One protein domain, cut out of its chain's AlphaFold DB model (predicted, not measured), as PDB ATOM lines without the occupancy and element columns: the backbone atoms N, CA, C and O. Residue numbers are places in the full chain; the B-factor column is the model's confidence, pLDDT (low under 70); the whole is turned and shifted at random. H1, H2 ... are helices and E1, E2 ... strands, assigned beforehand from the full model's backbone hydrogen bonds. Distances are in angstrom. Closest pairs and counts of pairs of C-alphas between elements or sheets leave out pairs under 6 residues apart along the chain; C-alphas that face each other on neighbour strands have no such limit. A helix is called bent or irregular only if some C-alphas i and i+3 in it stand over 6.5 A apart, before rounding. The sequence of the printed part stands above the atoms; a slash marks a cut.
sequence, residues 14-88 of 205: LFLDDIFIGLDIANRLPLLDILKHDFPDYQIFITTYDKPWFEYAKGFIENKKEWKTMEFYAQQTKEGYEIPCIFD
ATOM      1  N   LEU A  14      27.397 -44.722   3.752       90.88
ATOM      2  CA  LEU A  14      27.137 -45.506   4.952       90.88
ATOM      3  C   LEU A  14      26.024 -46.506   4.638       90.88
ATOM      4  O   LEU A  14      24.900 -46.108   4.354       90.88
ATOM      5  N   PHE A  15      26.345 -47.798   4.657       91.62
ATOM      6  CA  PHE A  15      25.381 -48.868   4.411       91.62
ATOM      7  C   PHE A  15      25.136 -49.625   5.714       91.62
ATOM      8  O   PHE A  15      26.074 -50.162   6.304       91.62
ATOM      9  N   LEU A  16      23.891 -49.619   6.176       91.19
ATOM     10  CA  LEU A  16      23.469 -50.149   7.465       91.19
ATOM     11  C   LEU A  16      22.480 -51.283   7.226       91.19
ATOM     12  O   LEU A  16      21.312 -51.035   6.933       91.19
ATOM     13  N   ASP A  17      22.963 -52.514   7.352       90.25
ATOM     14  CA  ASP A  17      22.153 -53.706   7.132       90.25
ATOM     15  C   ASP A  17      21.664 -54.278   8.458       90.25
ATOM     16  O   ASP A  17      22.471 -54.612   9.325       90.25
ATOM     17  N   ASP A  18      20.342 -54.326   8.638       86.19
ATOM     18  CA  ASP A  18      19.668 -55.021   9.742       86.19
ATOM     19  C   ASP A  18      20.110 -54.610  11.162       86.19
ATOM     20  O   ASP A  18      19.844 -55.282  12.162       86.19
ATOM     21  N   ILE A  19      20.701 -53.419  11.280       80.00
ATOM     22  CA  ILE A  19      21.307 -52.900  12.516       80.00
ATOM     23  C   ILE A  19      20.310 -52.710  13.671       80.00
ATOM     24  O   ILE A  19      20.707 -52.552  14.822       80.00
ATOM     25  N   PHE A  20      19.009 -52.703  13.375       74.00
ATOM     26  CA  PHE A  20      17.956 -52.364  14.327       74.00
ATOM     27  C   PHE A  20      17.338 -53.574  15.028       74.00
ATOM     28  O   PHE A  20      16.654 -53.390  16.033       74.00
ATOM     29  N   ILE A  21      17.575 -54.799  14.555       69.56
ATOM     30  CA  ILE A  21      16.877 -55.991  15.065       69.56
ATOM     31  C   ILE A  21      17.249 -56.295  16.520       69.56
ATOM     32  O   ILE A  21      16.389 -56.714  17.290       69.56
ATOM     33  N   GLY A  22      18.494 -56.017  16.918       70.62
ATOM     34  CA  GLY A  22      18.974 -56.202  18.293       70.62
ATOM     35  C   GLY A  22      18.757 -55.006  19.229       70.62
ATOM     36  O   GLY A  22      19.104 -55.095  20.402       70.62
ATOM     37  N   LEU A  23      18.221 -53.887  18.732       75.44
ATOM     38  CA  LEU A  23      18.013 -52.665  19.513       75.44
ATOM     39  C   LEU A  23      16.558 -52.544  19.968       75.44
ATOM     40  O   LEU A  23      15.632 -52.721  19.169       75.44
ATOM     41  N   ASP A  24      16.356 -52.150  21.224       77.94
ATOM     42  CA  ASP A  24      15.040 -51.753  21.727       77.94
ATOM     43  C   ASP A  24      14.481 -50.567  20.933       77.94
ATOM     44  O   ASP A  24      15.215 -49.647  20.566       77.94
ATOM     45  N   ILE A  25      13.159 -50.547  20.720       68.38
ATOM     46  CA  ILE A  25      12.448 -49.515  19.939       68.38
ATOM     47  C   ILE A  25      12.798 -48.093  20.413       68.38
ATOM     48  O   ILE A  25      12.965 -47.197  19.586       68.38
ATOM     49  N   ALA A  26      12.981 -47.903  21.725       76.62
ATOM     50  CA  ALA A  26      13.356 -46.623  22.326       76.62
ATOM     51  C   ALA A  26      14.704 -46.072  21.823       76.62
ATOM     52  O   ALA A  26      14.886 -44.860  21.781       76.62
ATOM     53  N   ASN A  27      15.620 -46.945  21.394       79.81
ATOM     54  CA  ASN A  27      16.935 -46.574  20.871       79.81
ATOM     55  C   ASN A  27      16.965 -46.487  19.337       79.81
ATOM     56  O   ASN A  27      17.855 -45.848  18.777       79.81
ATOM     57  N   ARG A  28      15.990 -47.090  18.640       82.62
ATOM     58  CA  ARG A  28      15.969 -47.113  17.167       82.62
ATOM     59  C   ARG A  28      15.711 -45.728  16.561       82.62
ATOM     60  O   ARG A  28      16.345 -45.376  15.572       82.62
ATOM     61  N   LEU A  29      14.808 -44.933  17.146       79.88
ATOM     62  CA  LEU A  29      14.506 -43.579  16.651       79.88
ATOM     63  C   LEU A  29      15.638 -42.570  16.883       79.88
ATOM     64  O   LEU A  29      16.022 -41.925  15.907       79.88
ATOM     65  N   PRO A  30      16.224 -42.457  18.095       86.69
ATOM     66  CA  PRO A  30      17.383 -41.592  18.310       86.69
ATOM     67  C   PRO A  30      18.535 -41.882  17.348       86.69
ATOM     68  O   PRO A  30      19.246 -40.965  16.950       86.69
ATOM     69  N   LEU A  31      18.703 -43.137  16.918       85.12
ATOM     70  CA  LEU A  31      19.732 -43.476  15.944       85.12
ATOM     71  C   LEU A  31      19.489 -42.823  14.577       85.12
ATOM     72  O   LEU A  31      20.448 -42.385  13.952       85.12
ATOM     73  N   LEU A  32      18.238 -42.692  14.121       84.69
ATOM     74  CA  LEU A  32      17.935 -41.958  12.884       84.69
ATOM     75  C   LEU A  32      18.322 -40.475  12.996       84.69
ATOM     76  O   LEU A  32      18.779 -39.885  12.015       84.69
ATOM     77  N   ASP A  33      18.177 -39.883  14.183       85.44
ATOM     78  CA  ASP A  33      18.592 -38.503  14.441       85.44
ATOM     79  C   ASP A  33      20.121 -38.370  14.509       85.44
ATOM     80  O   ASP A  33      20.670 -37.449  13.906       85.44
ATOM     81  N   ILE A  34      20.817 -39.323  15.142       89.19
ATOM     82  CA  ILE A  34      22.290 -39.408  15.150       89.19
ATOM     83  C   ILE A  34      22.827 -39.516  13.722       89.19
ATOM     84  O   ILE A  34      23.711 -38.760  13.333       89.19
ATOM     85  N   LEU A  35      22.262 -40.413  12.910       88.88
ATOM     86  CA  LEU A  35      22.654 -40.584  11.511       88.88
ATOM     87  C   LEU A  35      22.508 -39.283  10.719       88.88
ATOM     88  O   LEU A  35      23.363 -38.956   9.903       88.88
ATOM     89  N   LYS A  36      21.456 -38.509  10.990       84.06
ATOM     90  CA  LYS A  36      21.247 -37.213  10.343       84.06
ATOM     91  C   LYS A  36      22.230 -36.140  10.827       84.06
ATOM     92  O   LYS A  36      22.674 -35.328  10.020       84.06
ATOM     93  N   HIS A  37      22.516 -36.094  12.126       88.44
ATOM     94  CA  HIS A  37      23.322 -35.038  12.742       88.44
ATOM     95  C   HIS A  37      24.830 -35.264  12.583       88.44
ATOM     96  O   HIS A  37      25.554 -34.337  12.225       88.44
ATOM     97  N   ASP A  38      25.298 -36.491  12.810       91.00
ATOM     98  CA  ASP A  38      26.727 -36.824  12.860       91.00
ATOM     99  C   ASP A  38      27.279 -37.247  11.492       91.00
ATOM    100  O   ASP A  38      28.485 -37.165  11.247       91.00
ATOM    101  N   PHE A  39      26.403 -37.667  10.571       89.56
ATOM    102  CA  PHE A  39      26.776 -38.115   9.226       89.56
ATOM    103  C   PHE A  39      26.093 -37.313   8.095       89.56
ATOM    104  O   PHE A  39      25.664 -37.914   7.110       89.56
ATOM    105  N   PRO A  40      26.032 -35.965   8.155       86.50
ATOM    106  CA  PRO A  40      25.300 -35.161   7.172       86.50
ATOM    107  C   PRO A  40      25.912 -35.224   5.763       86.50
ATOM    108  O   PRO A  40      25.211 -35.048   4.773       86.50
ATOM    109  N   ASP A  41      27.214 -35.512   5.665       86.44
ATOM    110  CA  ASP A  41      27.928 -35.655   4.390       86.44
ATOM    111  C   ASP A  41      27.801 -37.058   3.771       86.44
ATOM    112  O   ASP A  41      28.388 -37.314   2.714       86.44
ATOM    113  N   TYR A  42      27.150 -38.005   4.457       89.12
ATOM    114  CA  TYR A  42      27.062 -39.387   3.998       89.12
ATOM    115  C   TYR A  42      25.778 -39.629   3.211       89.12
ATOM    116  O   TYR A  42      24.687 -39.233   3.613       89.12
ATOM    117  N   GLN A  43      25.893 -40.386   2.122       88.50
ATOM    118  CA  GLN A  43      24.745 -41.062   1.536       88.50
ATOM    119  C   GLN A  43      24.464 -42.323   2.354       88.50
ATOM    120  O   GLN A  43      25.261 -43.266   2.352       88.50
ATOM    121  N   ILE A  44      23.342 -42.318   3.070       90.06
ATOM    122  CA  ILE A  44      22.982 -43.376   4.012       90.06
ATOM    123  C   ILE A  44      21.976 -44.325   3.362       90.06
ATOM    124  O   ILE A  44      20.932 -43.902   2.869       90.06
ATOM    125  N   PHE A  45      22.286 -45.615   3.396       91.19
ATOM    126  CA  PHE A  45      21.383 -46.699   3.035       91.19
ATOM    127  C   PHE A  45      21.080 -47.511   4.284       91.19
ATOM    128  O   PHE A  45      21.995 -47.897   5.009       91.19
ATOM    129  N   ILE A  46      19.799 -47.765   4.524       90.12
ATOM    130  CA  ILE A  46      19.335 -48.613   5.617       90.12
ATOM    131  C   ILE A  46      18.510 -49.729   4.997       90.12
ATOM    132  O   ILE A  46      17.512 -49.454   4.328       90.12
ATOM    133  N   THR A  47      18.918 -50.970   5.223       91.75
ATOM    134  CA  THR A  47      18.172 -52.160   4.815       91.75
ATOM    135  C   THR A  47      17.665 -52.892   6.042       91.75
ATOM    136  O   THR A  47      18.309 -52.909   7.092       91.75
ATOM    137  N   THR A  48      16.455 -53.441   5.936       89.00
ATOM    138  CA  THR A  48      15.901 -54.286   6.987       89.00
ATOM    139  C   THR A  48      14.903 -55.298   6.445       89.00
ATOM    140  O   THR A  48      14.140 -54.968   5.533       89.00
ATOM    141  N   TYR A  49      14.860 -56.501   7.027       89.62
ATOM    142  CA  TYR A  49      13.759 -57.447   6.785       89.62
ATOM    143  C   TYR A  49      12.547 -57.228   7.713       89.62
ATOM    144  O   TYR A  49      11.469 -57.775   7.465       89.62
ATOM    145  N   ASP A  50      12.687 -56.440   8.788       88.12
ATOM    146  CA  ASP A  50      11.620 -56.172   9.760       88.12
ATOM    147  C   ASP A  50      10.599 -55.182   9.167       88.12
ATOM    148  O   ASP A  50      10.758 -53.960   9.212       88.12
ATOM    149  N   LYS A  51       9.526 -55.726   8.576       85.31
ATOM    150  CA  LYS A  51       8.446 -54.947   7.949       85.31
ATOM    151  C   LYS A  51       7.758 -53.974   8.926       85.31
ATOM    152  O   LYS A  51       7.573 -52.818   8.538       85.31
ATOM    153  N   PRO A  52       7.389 -54.368  10.164       84.44
ATOM    154  CA  PRO A  52       6.916 -53.421  11.174       84.44
ATOM    155  C   PRO A  52       7.870 -52.246  11.416       84.44
ATOM    156  O   PRO A  52       7.422 -51.097  11.441       84.44
ATOM    157  N   TRP A  53       9.172 -52.507  11.558       83.94
ATOM    158  CA  TRP A  53      10.174 -51.454  11.727       83.94
ATOM    159  C   TRP A  53      10.272 -50.550  10.496       83.94
ATOM    160  O   TRP A  53      10.282 -49.331  10.651       83.94
ATOM    161  N   PHE A  54      10.271 -51.114   9.285       87.19
ATOM    162  CA  PHE A  54      10.259 -50.341   8.041       87.19
ATOM    163  C   PHE A  54       9.064 -49.382   7.967       87.19
ATOM    164  O   PHE A  54       9.254 -48.197   7.696       87.19
ATOM    165  N   GLU A  55       7.844 -49.856   8.244       83.62
ATOM    166  CA  GLU A  55       6.642 -49.006   8.230       83.62
ATOM    167  C   GLU A  55       6.699 -47.911   9.297       83.62
ATOM    168  O   GLU A  55       6.329 -46.763   9.044       83.62
ATOM    169  N   TYR A  56       7.205 -48.249  10.483       81.12
ATOM    170  CA  TYR A  56       7.374 -47.283  11.558       81.12
ATOM    171  C   TYR A  56       8.397 -46.205  11.183       81.12
ATOM    172  O   TYR A  56       8.060 -45.022  11.189       81.12
ATOM    173  N   ALA A  57       9.610 -46.592  10.779       82.44
ATOM    174  CA  ALA A  57      10.673 -45.679  10.361       82.44
ATOM    175  C   ALA A  57      10.240 -44.809   9.174       82.44
ATOM    176  O   ALA A  57      10.482 -43.599   9.182       82.44
ATOM    177  N   LYS A  58       9.524 -45.393   8.203       82.62
ATOM    178  CA  LYS A  58       8.904 -44.677   7.084       82.62
ATOM    179  C   LYS A  58       8.038 -43.523   7.572       82.62
ATOM    180  O   LYS A  58       8.224 -42.414   7.088       82.62
ATOM    181  N   GLY A  59       7.181 -43.717   8.575       76.31
ATOM    182  CA  GLY A  59       6.378 -42.629   9.152       76.31
ATOM    183  C   GLY A  59       7.201 -41.420   9.635       76.31
ATOM    184  O   GLY A  59       6.764 -40.277   9.485       76.31
ATOM    185  N   PHE A  60       8.422 -41.644  10.138       75.62
ATOM    186  CA  PHE A  60       9.330 -40.580  10.598       75.62
ATOM    187  C   PHE A  60      10.098 -39.878   9.469       75.62
ATOM    188  O   PHE A  60      10.521 -38.728   9.637       75.62
ATOM    189  N   ILE A  61      10.301 -40.546   8.331       78.00
ATOM    190  CA  ILE A  61      11.125 -40.041   7.218       78.00
ATOM    191  C   ILE A  61      10.322 -39.667   5.964       78.00
ATOM    192  O   ILE A  61      10.815 -38.873   5.176       78.00
ATOM    193  N   GLU A  62       9.081 -40.138   5.794       67.06
ATOM    194  CA  GLU A  62       8.238 -39.942   4.591       67.06
ATOM    195  C   GLU A  62       7.917 -38.455   4.328       67.06
ATOM    196  O   GLU A  62       7.661 -38.062   3.193       67.06
ATOM    197  N   ASN A  63       8.008 -37.591   5.348       63.03
ATOM    198  CA  ASN A  63       7.855 -36.134   5.199       63.03
ATOM    199  C   ASN A  63       9.183 -35.391   4.935       63.03
ATOM    200  O   ASN A  63       9.181 -34.171   4.757       63.03
ATOM    201  N   LYS A  64      10.325 -36.089   4.929       70.94
ATOM    202  CA  LYS A  64      11.657 -35.516   4.693       70.94
ATOM    203  C   LYS A  64      12.037 -35.767   3.231       70.94
ATOM    204  O   LYS A  64      12.279 -36.902   2.846       70.94
ATOM    205  N   LYS A  65      12.139 -34.701   2.424       65.75
ATOM    206  CA  LYS A  65      12.446 -34.769   0.974       65.75
ATOM    207  C   LYS A  65      13.744 -35.518   0.622       65.75
ATOM    208  O   LYS A  65      13.929 -35.895  -0.527       65.75
ATOM    209  N   GLU A  66      14.636 -35.685   1.590       79.50
ATOM    210  CA  GLU A  66      15.956 -36.303   1.443       79.50
ATOM    211  C   GLU A  66      15.910 -37.838   1.484       79.50
ATOM    212  O   GLU A  66      16.850 -38.488   1.035       79.50
ATOM    213  N   TRP A  67      14.833 -38.423   2.020       84.00
ATOM    214  CA  TRP A  67      14.723 -39.864   2.223       84.00
ATOM    215  C   TRP A  67      13.794 -40.508   1.204       84.00
ATOM    216  O   TRP A  67      12.700 -40.021   0.921       84.00
ATOM    217  N   LYS A  68      14.232 -41.655   0.690       86.12
ATOM    218  CA  LYS A  68      13.480 -42.487  -0.242       86.12
ATOM    219  C   LYS A  68      13.260 -43.858   0.384       86.12
ATOM    220  O   LYS A  68      14.208 -44.470   0.867       86.12
ATOM    221  N   THR A  69      12.019 -44.337   0.377       88.12
ATOM    222  CA  THR A  69      11.664 -45.665   0.897       88.12
ATOM    223  C   THR A  69      11.331 -46.599  -0.247       88.12
ATOM    224  O   THR A  69      10.493 -46.255  -1.074       88.12
ATOM    225  N   MET A  70      11.947 -47.777  -0.271       89.31
ATOM    226  CA  MET A  70      11.768 -48.768  -1.331       89.31
ATOM    227  C   MET A  70      11.595 -50.149  -0.701       89.31
ATOM    228  O   MET A  70      12.196 -50.434   0.332       89.31
ATOM    229  N   GLU A  71      10.788 -50.998  -1.326       89.94
ATOM    230  CA  GLU A  71      10.636 -52.399  -0.927       89.94
ATOM    231  C   GLU A  71      11.299 -53.310  -1.956       89.94
ATOM    232  O   GLU A  71      11.195 -53.075  -3.162       89.94
ATOM    233  N   PHE A  72      11.961 -54.355  -1.466       90.06
ATOM    234  CA  PHE A  72      12.627 -55.368  -2.273       90.06
ATOM    235  C   PHE A  72      11.978 -56.718  -1.997       90.06
ATOM    236  O   PHE A  72      11.874 -57.137  -0.845       90.06
ATOM    237  N   TYR A  73      11.566 -57.405  -3.056       88.62
ATOM    238  CA  TYR A  73      11.026 -58.758  -2.983       88.62
ATOM    239  C   TYR A  73      11.817 -59.687  -3.897       88.62
ATOM    240  O   TYR A  73      12.214 -59.292  -4.993       88.62
ATOM    241  N   ALA A  74      12.021 -60.928  -3.464       90.56
ATOM    242  CA  ALA A  74      12.516 -61.980  -4.340       90.56
ATOM    243  C   ALA A  74      11.365 -62.469  -5.225       90.56
ATOM    244  O   ALA A  74      10.319 -62.892  -4.727       90.56
ATOM    245  N   GLN A  75      11.539 -62.378  -6.541       91.94
ATOM    246  CA  GLN A  75      10.590 -62.898  -7.512       91.94
ATOM    247  C   GLN A  75      11.231 -64.056  -8.267       91.94
ATOM    248  O   GLN A  75      12.279 -63.899  -8.889       91.94
ATOM    249  N   GLN A  76      10.579 -65.215  -8.240       92.81
ATOM    250  CA  GLN A  76      11.041 -66.377  -8.985       92.81
ATOM    251  C   GLN A  76      10.824 -66.167 -10.488       92.81
ATOM    252  O   GLN A  76       9.739 -65.779 -10.934       92.81
ATOM    253  N   THR A  77      11.856 -66.430 -11.279       92.19
ATOM    254  CA  THR A  77      11.758 -66.498 -12.734       92.19
ATOM    255  C   THR A  77      11.222 -67.858 -13.163       92.19
ATOM    256  O   THR A  77      11.250 -68.835 -12.413       92.19
ATOM    257  N   LYS A  78      10.760 -67.947 -14.416       90.81
ATOM    258  CA  LYS A  78      10.331 -69.222 -15.017       90.81
ATOM    259  C   LYS A  78      11.450 -70.270 -15.054       90.81
ATOM    260  O   LYS A  78      11.170 -71.458 -15.125       90.81
ATOM    261  N   GLU A  79      12.696 -69.813 -15.017       92.06
ATOM    262  CA  GLU A  79      13.911 -70.623 -15.086       92.06
ATOM    263  C   GLU A  79      14.384 -71.086 -13.693       92.06
ATOM    264  O   GLU A  79      15.396 -71.772 -13.581       92.06
ATOM    265  N   GLY A  80      13.640 -70.759 -12.627       91.50
ATOM    266  CA  GLY A  80      13.851 -71.293 -11.278       91.50
ATOM    267  C   GLY A  80      14.843 -70.519 -10.407       91.50
ATOM    268  O   GLY A  80      15.081 -70.927  -9.273       91.50
ATOM    269  N   TYR A  81      15.394 -69.403 -10.889       91.00
ATOM    270  CA  TYR A  81      16.220 -68.495 -10.086       91.00
ATOM    271  C   TYR A  81      15.432 -67.258  -9.651       91.00
ATOM    272  O   TYR A  81      14.377 -66.949 -10.199       91.00
ATOM    273  N   GLU A  82      15.935 -66.536  -8.656       92.44
ATOM    274  CA  GLU A  82      15.281 -65.337  -8.134       92.44
ATOM    275  C   GLU A  82      15.871 -64.067  -8.751       92.44
ATOM    276  O   GLU A  82      17.081 -63.952  -8.951       92.44
ATOM    277  N   ILE A  83      15.004 -63.096  -9.032       92.50
ATOM    278  CA  ILE A  83      15.379 -61.729  -9.396       92.50
ATOM    279  C   ILE A  83      14.789 -60.742  -8.383       92.50
ATOM    280  O   ILE A  83      13.687 -60.971  -7.873       92.50
ATOM    281  N   PRO A  84      15.485 -59.633  -8.081       89.88
ATOM    282  CA  PRO A  84      14.940 -58.604  -7.212       89.88
ATOM    283  C   PRO A  84      13.824 -57.841  -7.930       89.88
ATOM    284  O   PRO A  84      14.021 -57.282  -9.009       89.88
ATOM    285  N   CYS A  85      12.659 -57.779  -7.298       88.50
ATOM    286  CA  CYS A  85      11.547 -56.929  -7.690       88.50
ATOM    287  C   CYS A  85      11.500 -55.718  -6.756       88.50
ATOM    288  O   CYS A  85      11.396 -55.867  -5.535       88.50
ATOM    289  N   ILE A  86      11.628 -54.524  -7.331       89.19
ATOM    290  CA  ILE A  86      11.801 -53.275  -6.589       89.19
ATOM    291  C   ILE A  86      10.525 -52.447  -6.697       89.19
ATOM    292  O   ILE A  86      10.102 -52.093  -7.798       89.19
ATOM    293  N   PHE A  87       9.951 -52.080  -5.554       83.50
ATOM    294  CA  PHE A  87       8.770 -51.224  -5.479       83.50
ATOM    295  C   PHE A  87       9.128 -49.886  -4.840       83.50
ATOM    296  O   PHE A  87       9.290 -49.769  -3.623       83.50
ATOM    297  N   ASP A  88       9.247 -48.883  -5.705       77.06
ATOM    298  CA  ASP A  88       9.600 -47.505  -5.360       77.06
ATOM    299  C   ASP A  88       8.370 -46.665  -4.967       77.06
ATOM    300  O   ASP A  88       8.413 -45.835  -4.063       77.06
TER     301      ASP A  88
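This is residues 14 to 88 of the 205 residues of the protein "DUF4145 domain-containing protein" of Chlorobiaceae bacterium (UniProt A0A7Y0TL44). A small, loosely gathered head is made by the parallel strand pair E1 and E2 together with the helices H1 and H2, and a hairpin of two strands, E3 and E4, reaches away from it as an arm. This arm makes much of the length, with its turn at one extreme of the domain. The printed part has 75 residues with two named helices and four named strands, in the order E1, H1, E2, H2, E3, E4; the class is mixed, helices and strands. The strands form two sheets of two strands each, E1 beside E2, parallel, and E3 beside E4, antiparallel. The whole is loose, with a radius of gyration of the C-alphas of 14.4 A, and elongated, spanning 46 by 26 by 21 A.

E3, residues 71 to 76, and E4, residues 82 to 87, are antiparallel neighbours and form a hairpin, their directions 148 degrees apart. N 73 and O 85 are 2.9 A apart, and N 85 and O 73 are 2.8 A apart, both within hydrogen-bond range. E1, residues 14 to 17, and E2, residues 43 to 47, are parallel neighbours at 3 degrees, with N 16 and O 45 within hydrogen-bond range at 2.8 A. H1, residues 25 to 38, comes between them in the chain; E1, H1 and E2 form a strand-helix-strand unit, two parallel neighbour strands with a helix between, and its crossover is right-handed. H2, residues 51 to 61, is close to H1 but not clearly touching: the closest C-alphas, those of Leu 29 and Ala 57, are 7.7 A apart. H1 and H2 run the same way at a steep tilt of 44 degrees. Both E1 and E2 are apart from E3 and E4. Of the O i to N i+4 pairs, 7 of 10 in H1 and 6 of 7 in H2 are within hydrogen-bond range.

E1 begins at C-alpha 14, at (27.137, -45.506, 4.952), and is 9.8 A long. H1 measures 20.4 A and is only just irregular: C-alphas 26 and 29 are 6.54 A apart. E2 measures 13.3 A and H2 15.2 A. E3 runs 16.1 A from C-alpha 71 at (10.636, -52.399, -0.927), and E4 runs 15.8 A to C-alpha 87 at (8.770, -51.224, -5.479).

The two C-alphas farthest apart, those of His 37 and Glu 79, are 46.1 A apart. The printed part has no cut and no long link. Mean pLDDT of the printed part is 84.6; residues 21, 25, 62 to 63 and 65 are under 70.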